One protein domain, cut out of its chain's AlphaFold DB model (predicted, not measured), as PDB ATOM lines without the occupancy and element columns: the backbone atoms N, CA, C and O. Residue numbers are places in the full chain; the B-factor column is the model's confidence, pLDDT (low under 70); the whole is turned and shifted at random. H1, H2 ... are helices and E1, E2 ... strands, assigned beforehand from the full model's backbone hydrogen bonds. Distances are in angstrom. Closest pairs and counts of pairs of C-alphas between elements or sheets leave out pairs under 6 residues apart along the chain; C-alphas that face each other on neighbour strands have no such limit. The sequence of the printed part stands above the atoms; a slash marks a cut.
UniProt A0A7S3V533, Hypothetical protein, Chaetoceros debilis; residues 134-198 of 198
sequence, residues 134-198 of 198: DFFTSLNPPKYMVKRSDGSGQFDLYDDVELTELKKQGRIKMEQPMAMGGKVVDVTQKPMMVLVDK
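Overview. This is residues 134 to 198 of the 198 residues of the protein "Hypothetical protein" of Chaetoceros debilis (UniProt A0A7S3V533). A small, strongly twisted sheet of four strands is made of two hairpins set side by side, E2 with E1 and E4 with E3, and the single helix H1 packs over one of its faces. Between E3 and E4 a long loop, residues 176 to 191, runs away from the sheet and folds back, with residues 178 to 179 paired antiparallel with 184 to 185. The printed part has 65 residues, with one named helix and four named strands in the order E1, E2, H1, E3, E4; the sheet's order is E2, E1, E4, E3, mixed. The class is mixed, helices and strands, with under half of the residues in named elements. The whole is only just compact, close to loose, with a radius of gyration of the C-alphas of 12.8 A and spans of 36 by 29 by 20 A.

Arrangement. Strand beside strand, the sheet holds E2, residues 155 to 159, E1, residues 143 to 148, E4, residues 192 to 195, and E3, residues 172 to 175. The inner strands E1 and E4 are parallel, at 64 degrees, with N 147 and O 193 within hydrogen-bond range at 2.9 A. E1 has staggered pairing, with E2 over residues 143 to 147 and with E4 over 147 to 148. E1 and E2 form an antiparallel hairpin, at 142 degrees, with N 144 and O 158 at 2.8 A. E3 and E4 form the other hairpin, antiparallel at 139 degrees, with N 175 and O 192 at 2.8 A. The edge strands E2 and E3 are apart. H1, residues 160 to 168, is on the sheet at a height over the sheet of 8.4 A. It lies only just over E2, on which 3 of its C-alphas fall, and runs along the strands, at 9 degrees to E2 on the local plane. The closest C-alphas of H1 and E3 are those of Leu 166 and Ile 172, 6.0 A apart. E2, H1 and E3 form a split strand-helix-strand unit, two strands of one sheet that are not neighbours, with the helix between them along the chain and E1 and E4 between them in the sheet; its crossover is right-handed. In H1 every O i to N i+4 pair is within hydrogen-bond range.

Along the chain. E1 is 15.3 A long and begins at C-alpha 143 (178.025, 131.317, 111.723). E2 measures 13.3 A, H1 12.2 A, E3 9.4 A and E4 10.1 A. H1 begins at C-alpha 160 (171.998, 132.797, 108.607), and E4 ends at C-alpha 195 (168.792, 119.823, 114.403).

Size, cuts and confidence. The two C-alphas farthest apart are those of Asn 140 and Lys 183, 38.1 A. The printed part has no cut, and the link from E3 to E4, 16 residues, is long. The mean pLDDT of the printed part is 89.2, and residue 198, the chain's last, is under 70.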
ATOM      1  N   ASP A 134     179.072 132.468 121.309       78.81
ATOM      2  CA  ASP A 134     179.238 133.829 120.788       78.81
ATOM      3  C   ASP A 134     180.556 133.996 120.001       78.81
ATOM      4  O   ASP A 134     180.821 135.046 119.425       78.81
ATOM      5  N   PHE A 135     181.408 132.965 119.955       83.69
ATOM      6  CA  PHE A 135     182.667 133.033 119.207       83.69
ATOM      7  C   PHE A 135     182.408 133.061 117.694       83.69
ATOM      8  O   PHE A 135     182.957 133.896 116.977       83.69
ATOM      9  N   PHE A 136     181.524 132.191 117.204       81.88
ATOM     10  CA  PHE A 136     181.264 132.041 115.770       81.88
ATOM     11  C   PHE A 136     180.393 133.156 115.177       81.88
ATOM     12  O   PHE A 136     180.452 133.406 113.973       81.88
ATOM     13  N   THR A 137     179.645 133.880 116.013       81.69
ATOM     14  CA  THR A 137     178.863 135.046 115.579       81.69
ATOM     15  C   THR A 137     179.745 136.243 115.226       81.69
ATOM     16  O   THR A 137     179.302 137.125 114.498       81.69
ATOM     17  N   SER A 138     180.996 136.266 115.701       85.25
ATOM     18  CA  SER A 138     181.984 137.296 115.352       85.25
ATOM     19  C   SER A 138     182.675 137.075 113.998       85.25
ATOM     20  O   SER A 138     183.413 137.945 113.535       85.25
ATOM     21  N   LEU A 139     182.456 135.920 113.358       88.31
ATOM     22  CA  LEU A 139     182.999 135.619 112.034       88.31
ATOM     23  C   LEU A 139     182.227 136.371 110.938       88.31
ATOM     24  O   LEU A 139     181.065 136.723 111.112       88.31
ATOM     25  N   ASN A 140     182.876 136.589 109.790       89.38
ATOM     26  CA  ASN A 140     182.261 137.169 108.596       89.38
ATOM     27  C   ASN A 140     182.356 136.167 107.427       89.38
ATOM     28  O   ASN A 140     183.461 135.973 106.912       89.38
ATOM     29  N   PRO A 141     181.245 135.543 106.986       88.94
ATOM     30  CA  PRO A 141     179.872 135.725 107.477       88.94
ATOM     31  C   PRO A 141     179.633 135.109 108.875       88.94
ATOM     32  O   PRO A 141     180.357 134.179 109.250       88.94
ATOM     33  N   PRO A 142     178.639 135.603 109.645       90.69
ATOM     34  CA  PRO A 142     178.298 135.055 110.956       90.69
ATOM     35  C   PRO A 142     177.832 133.608 110.842       90.69
ATOM     36  O   PRO A 142     176.958 133.299 110.030       90.69
ATOM     37  N   LYS A 143     178.387 132.736 111.687       93.94
ATOM     38  CA  LYS A 143     178.025 131.317 111.723       93.94
ATOM     39  C   LYS A 143     177.365 130.954 113.037       93.94
ATOM     40  O   LYS A 143     177.776 131.407 114.106       93.94
ATOM     41  N   TYR A 144     176.368 130.085 112.953       91.25
ATOM     42  CA  TYR A 144     175.613 129.595 114.094       91.25
ATOM     43  C   TYR A 144     175.886 128.117 114.315       91.25
ATOM     44  O   TYR A 144     175.714 127.294 113.418       91.25
ATOM     45  N   MET A 145     176.288 127.786 115.538       91.25
ATOM     46  CA  MET A 145     176.549 126.411 115.938       91.25
ATOM     47  C   MET A 145     175.239 125.712 116.316       91.25
ATOM     48  O   MET A 145     174.508 126.172 117.195       91.25
ATOM     49  N   VAL A 146     174.950 124.597 115.652       92.00
ATOM     50  CA  VAL A 146     173.753 123.774 115.864       92.00
ATOM     51  C   VAL A 146     174.195 122.340 116.135       92.00
ATOM     52  O   VAL A 146     174.999 121.776 115.399       92.00
ATOM     53  N   LYS A 147     173.676 121.735 117.203       92.06
ATOM     54  CA  LYS A 147     173.983 120.344 117.561       92.06
ATOM     55  C   LYS A 147     173.219 119.375 116.653       92.06
ATOM     56  O   LYS A 147     172.023 119.570 116.427       92.06
ATOM     57  N   ARG A 148     173.882 118.317 116.178       92.81
ATOM     58  CA  ARG A 148     173.236 117.218 115.436       92.81
ATOM     59  C   ARG A 148     172.368 116.354 116.368       92.81
ATOM     60  O   ARG A 148     172.712 116.167 117.536       92.81
ATOM     61  N   SER A 149     171.249 115.816 115.869       91.12
ATOM     62  CA  SER A 149     170.385 114.885 116.631       91.12
ATOM     63  C   SER A 149     170.845 113.431 116.604       91.12
ATOM     64  O   SER A 149     170.303 112.620 117.348       91.12
ATOM     65  N   ASP A 150     171.879 113.109 115.828       86.00
ATOM     66  CA  ASP A 150     172.459 111.767 115.694       86.00
ATOM     67  C   ASP A 150     173.006 111.164 117.009       86.00
ATOM     68  O   ASP A 150     173.423 110.008 117.043       86.00
ATOM     69  N   GLY A 151     173.028 111.937 118.098       79.38
ATOM     70  CA  GLY A 151     173.543 111.516 119.399       79.38
ATOM     71  C   GLY A 151     175.071 111.502 119.481       79.38
ATOM     72  O   GLY A 151     175.614 111.198 120.538       79.38
ATOM     73  N   SER A 152     175.777 111.890 118.414       80.25
ATOM     74  CA  SER A 152     177.246 111.944 118.385       80.25
ATOM     75  C   SER A 152     177.819 113.072 119.251       80.25
ATOM     76  O   SER A 152     179.003 113.071 119.595       80.25
ATOM     77  N   GLY A 153     176.986 114.065 119.584       80.00
ATOM     78  CA  GLY A 153     177.420 115.292 120.245       80.00
ATOM     79  C   GLY A 153     178.241 116.208 119.333       80.00
ATOM     80  O   GLY A 153     178.905 117.110 119.836       80.00
ATOM     81  N   GLN A 154     178.222 115.975 118.015       86.69
ATOM     82  CA  GLN A 154     178.851 116.852 117.033       86.69
ATOM     83  C   GLN A 154     177.998 118.093 116.761       86.69
ATOM     84  O   GLN A 154     176.772 118.107 116.934       86.69
ATOM     85  N   PHE A 155     178.679 119.139 116.306       89.50
ATOM     86  CA  PHE A 155     178.084 120.418 115.962       89.50
ATOM     87  C   PHE A 155     178.363 120.742 114.503       89.50
ATOM     88  O   PHE A 155     179.484 120.566 114.029       89.50
ATOM     89  N   ASP A 156     177.346 121.264 113.833       93.12
ATOM     90  CA  ASP A 156     177.465 121.874 112.519       93.12
ATOM     91  C   ASP A 156     177.400 123.389 112.642       93.12
ATOM     92  O   ASP A 156     176.759 123.941 113.543       93.12
ATOM     93  N   LEU A 157     178.071 124.061 111.715       92.94
ATOM     94  CA  LEU A 157     178.021 125.505 111.571       92.94
ATOM     95  C   LEU A 157     177.154 125.825 110.361       92.94
ATOM     96  O   LEU A 157     177.478 125.395 109.258       92.94
ATOM     97  N   TYR A 158     176.094 126.592 110.585       94.69
ATOM     98  CA  TYR A 158     175.185 127.057 109.543       94.69
ATOM     99  C   TYR A 158     175.289 128.568 109.388       94.69
ATOM    100  O   TYR A 158     175.454 129.291 110.379       94.69
ATOM    101  N   ASP A 159     175.144 129.041 108.157       95.81
ATOM    102  CA  ASP A 159     175.002 130.468 107.878       95.81
ATOM    103  C   ASP A 159     173.555 130.927 108.170       95.81
ATOM    104  O   ASP A 159     172.634 130.118 108.324       95.81
ATOM    105  N   ASP A 160     173.319 132.240 108.249       94.50
ATOM    106  CA  ASP A 160     171.998 132.797 108.607       94.50
ATOM    107  C   ASP A 160     170.876 132.394 107.622       94.50
ATOM    108  O   ASP A 160     169.737 132.114 108.016       94.50
ATOM    109  N   VAL A 161     171.212 132.296 106.329       96.19
ATOM    110  CA  VAL A 161     170.274 131.892 105.268       96.19
ATOM    111  C   VAL A 161     169.829 130.441 105.470       96.19
ATOM    112  O   VAL A 161     168.629 130.169 105.547       96.19
ATOM    113  N   GLU A 162     170.785 129.528 105.651       95.94
ATOM    114  CA  GLU A 162     170.525 128.102 105.877       95.94
ATOM    115  C   GLU A 162     169.752 127.877 107.180       95.94
ATOM    116  O   GLU A 162     168.775 127.126 107.226       95.94
ATOM    117  N   LEU A 163     170.138 128.580 108.250       94.75
ATOM    118  CA  LEU A 163     169.465 128.481 109.538       94.75
ATOM    119  C   LEU A 163     168.002 128.931 109.441       94.75
ATOM    120  O   LEU A 163     167.119 128.324 110.053       94.75
ATOM    121  N   THR A 164     167.724 129.980 108.666       95.81
ATOM    122  CA  THR A 164     166.362 130.472 108.436       95.81
ATOM    123  C   THR A 164     165.521 129.458 107.662       95.81
ATOM    124  O   THR A 164     164.353 129.249 107.998       95.81
ATOM    125  N   GLU A 165     166.098 128.780 106.672       96.88
ATOM    126  CA  GLU A 165     165.430 127.694 105.948       96.88
ATOM    127  C   GLU A 165     165.131 126.503 106.863       96.88
ATOM    128  O   GLU A 165     163.989 126.041 106.916       96.88
ATOM    129  N   LEU A 166     166.104 126.061 107.662       95.81
ATOM    130  CA  LEU A 166     165.924 124.959 108.611       95.81
ATOM    131  C   LEU A 166     164.890 125.295 109.702       95.81
ATOM    132  O   LEU A 166     164.099 124.433 110.099       95.81
ATOM    133  N   LYS A 167     164.837 126.554 110.157       95.38
ATOM    134  CA  LYS A 167     163.788 127.055 111.063       95.38
ATOM    135  C   LYS A 167     162.411 127.039 110.399       95.38
ATOM    136  O   LYS A 167     161.467 126.547 111.012       95.38
ATOM    137  N   LYS A 168     162.287 127.503 109.148       96.75
ATOM    138  CA  LYS A 168     161.026 127.445 108.376       96.75
ATOM    139  C   LYS A 168     160.550 126.008 108.162       96.75
ATOM    140  O   LYS A 168     159.356 125.740 108.237       96.75
ATOM    141  N   GLN A 169     161.478 125.077 107.955       96.31
ATOM    142  CA  GLN A 169     161.185 123.646 107.854       96.31
ATOM    143  C   GLN A 169     160.802 123.012 109.204       96.31
ATOM    144  O   GLN A 169     160.370 121.856 109.235       96.31
ATOM    145  N   GLY A 170     160.953 123.731 110.323       95.50
ATOM    146  CA  GLY A 170     160.713 123.213 111.669       95.50
ATOM    147  C   GLY A 170     161.706 122.125 112.079       95.50
ATOM    148  O   GLY A 170     161.344 121.245 112.854       95.50
ATOM    149  N   ARG A 171     162.923 122.142 111.516       96.00
ATOM    150  CA  ARG A 171     164.000 121.192 111.842       96.00
ATOM    151  C   ARG A 171     164.912 121.686 112.960       96.00
ATOM    152  O   ARG A 171     165.646 120.894 113.526       96.00
ATOM    153  N   ILE A 172     164.870 122.973 113.299       95.75
ATOM    154  CA  ILE A 172     165.621 123.524 114.434       95.75
ATOM    155  C   ILE A 172     164.714 123.592 115.656       95.75
ATOM    156  O   ILE A 172     163.688 124.272 115.638       95.75
ATOM    157  N   LYS A 173     165.123 122.931 116.738       94.81
ATOM    158  CA  LYS A 173     164.491 123.033 118.053       94.81
ATOM    159  C   LYS A 173     165.445 123.707 119.033       94.81
ATOM    160  O   LYS A 173     166.647 123.471 118.995       94.81
ATOM    161  N   MET A 174     164.897 124.533 119.919       92.50
ATOM    162  CA  MET A 174     165.643 125.058 121.060       92.50
ATOM    163  C   MET A 174     165.576 124.039 122.199       92.50
ATOM    164  O   MET A 174     164.491 123.758 122.711       92.50
ATOM    165  N   GLU A 175     166.714 123.472 122.578       90.56
ATOM    166  CA  GLU A 175     166.835 122.572 123.723       90.56
ATOM    167  C   GLU A 175     167.402 123.344 124.915       90.56
ATOM    168  O   GLU A 175     168.386 124.079 124.795       90.56
ATOM    169  N   GLN A 176     166.755 123.214 126.075       90.69
ATOM    170  CA  GLN A 176     167.315 123.737 127.313       90.69
ATOM    171  C   GLN A 176     168.312 122.717 127.865       90.69
ATOM    172  O   GLN A 176     167.962 121.542 127.992       90.69
ATOM    173  N   PRO A 177     169.537 123.141 128.201       85.06
ATOM    174  CA  PRO A 177     170.514 122.240 128.785       85.06
ATOM    175  C   PRO A 177     169.995 121.694 130.117       85.06
ATOM    176  O   PRO A 177     169.405 122.410 130.930       85.06
ATOM    177  N   MET A 178     170.231 120.406 130.342       85.69
ATOM    178  CA  MET A 178     169.875 119.734 131.585       85.69
ATOM    179  C   MET A 178     171.135 119.363 132.369       85.69
ATOM    180  O   MET A 178     172.113 118.865 131.814       85.69
ATOM    181  N   ALA A 179     171.103 119.582 133.677       80.75
ATOM    182  CA  ALA A 179     172.111 119.164 134.635       80.75
ATOM    183  C   ALA A 179     171.715 117.853 135.339       80.75
ATOM    184  O   ALA A 179     170.584 117.364 135.243       80.75
ATOM    185  N   MET A 180     172.676 117.283 136.074       78.69
ATOM    186  CA  MET A 180     172.500 116.076 136.895       78.69
ATOM    187  C   MET A 180     171.936 114.872 136.121       78.69
ATOM    188  O   MET A 180     171.055 114.162 136.611       78.69
ATOM    189  N   GLY A 181     172.434 114.649 134.901       75.69
ATOM    190  CA  GLY A 181     172.002 113.532 134.057       75.69
ATOM    191  C   GLY A 181     170.558 113.670 133.569       75.69
ATOM    192  O   GLY A 181     169.813 112.696 133.590       75.69
ATOM    193  N   GLY A 182     170.142 114.883 133.193       81.00
ATOM    194  CA  GLY A 182     168.814 115.125 132.620       81.00
ATOM    195  C   GLY A 182     167.696 115.382 133.633       81.00
ATOM    196  O   GLY A 182     166.538 115.471 133.246       81.00
ATOM    197  N   LYS A 183     168.006 115.472 134.931       82.69
ATOM    198  CA  LYS A 183     166.980 115.585 135.984       82.69
ATOM    199  C   LYS A 183     166.557 117.016 136.281       82.69
ATOM    200  O   LYS A 183     165.449 117.236 136.758       82.69
ATOM    201  N   VAL A 184     167.454 117.972 136.068       88.88
ATOM    202  CA  VAL A 184     167.239 119.372 136.437       88.88
ATOM    203  C   VAL A 184     167.540 120.231 135.227       88.88
ATOM    204  O   VAL A 184     168.607 120.103 134.638       88.88
ATOM    205  N   VAL A 185     166.619 121.113 134.859       90.81
ATOM    206  CA  VAL A 185     166.874 122.114 133.821       90.81
ATOM    207  C   VAL A 185     167.883 123.123 134.359       90.81
ATOM    208  O   VAL A 185     167.662 123.722 135.414       90.81
ATOM    209  N   ASP A 186     168.988 123.320 133.646       85.81
ATOM    210  CA  ASP A 186     169.995 124.297 134.037       85.81
ATOM    211  C   ASP A 186     169.664 125.669 133.443       85.81
ATOM    212  O   ASP A 186     170.087 126.026 132.344       85.81
ATOM    213  N   VAL A 187     168.905 126.456 134.205       88.50
ATOM    214  CA  VAL A 187     168.513 127.823 133.830       88.50
ATOM    215  C   VAL A 187     169.685 128.808 133.790       88.50
ATOM    216  O   VAL A 187     169.519 129.925 133.306       88.50
ATOM    217  N   THR A 188     170.865 128.432 134.296       86.31
ATOM    218  CA  THR A 188     172.057 129.297 134.247       86.31
ATOM    219  C   THR A 188     172.711 129.305 132.868       86.31
ATOM    220  O   THR A 188     173.519 130.183 132.566       86.31
ATOM    221  N   GLN A 189     172.358 128.342 132.016       83.31
ATOM    222  CA  GLN A 189     172.931 128.176 130.691       83.31
ATOM    223  C   GLN A 189     171.957 128.647 129.603       83.31
ATOM    224  O   GLN A 189     170.740 128.491 129.707       83.31
ATOM    225  N   LYS A 190     172.503 129.219 128.522       85.44
ATOM    226  CA  LYS A 190     171.705 129.637 127.362       85.44
ATOM    227  C   LYS A 190     171.127 128.394 126.652       85.44
ATOM    228  O   LYS A 190     171.852 127.411 126.488       85.44
ATOM    229  N   PRO A 191     169.860 128.426 126.198       90.12
ATOM    230  CA  PRO A 191     169.301 127.373 125.356       90.12
ATOM    231  C   PRO A 191     170.098 127.214 124.059       90.12
ATOM    232  O   PRO A 191     170.632 128.190 123.529       90.12
ATOM    233  N   MET A 192     170.133 125.998 123.525       88.69
ATOM    234  CA  MET A 192     170.901 125.666 122.327       88.69
ATOM    235  C   MET A 192     170.008 125.272 121.153       88.69
ATOM    236  O   MET A 192     168.912 124.754 121.348       88.69
ATOM    237  N   MET A 193     170.499 125.470 119.931       93.06
ATOM    238  CA  MET A 193     169.838 124.992 118.717       93.06
ATOM    239  C   MET A 193     170.242 123.545 118.428       93.06
ATOM    240  O   MET A 193     171.430 123.222 118.390       93.06
ATOM    241  N   VAL A 194     169.249 122.690 118.196       94.00
ATOM    242  CA  VAL A 194     169.421 121.272 117.867       94.00
ATOM    243  C   VAL A 194     168.679 120.965 116.578       94.00
ATOM    244  O   VAL A 194     167.513 121.338 116.420       94.00
ATOM    245  N   LEU A 195     169.366 120.300 115.653       95.25
ATOM    246  CA  LEU A 195     168.792 119.823 114.403       95.25
ATOM    247  C   LEU A 195     168.028 118.531 114.680       95.25
ATOM    248  O   LEU A 195     168.649 117.540 115.032       95.25
ATOM    249  N   VAL A 196     166.709 118.534 114.525       93.75
ATOM    250  CA  VAL A 196     165.838 117.368 114.691       93.75
ATOM    251  C   VAL A 196     165.627 116.711 113.329       93.75
ATOM    252  O   VAL A 196     165.168 117.365 112.384       93.75
ATOM    253  N   ASP A 197     165.956 115.426 113.233       86.19
ATOM    254  CA  ASP A 197     165.602 114.614 112.074       86.19
ATOM    255  C   ASP A 197     164.093 114.332 112.096       86.19
ATOM    256  O   ASP A 197     163.532 113.954 113.128       86.19
ATOM    257  N   LYS A 198     163.428 114.624 110.976       69.69
ATOM    258  CA  LYS A 198     161.996 114.377 110.779       69.69
ATOM    259  C   LYS A 198     161.766 112.996 110.194       69.69
ATOM    260  O   LYS A 198     162.563 112.611 109.312       69.69
TER     261      LYS A 198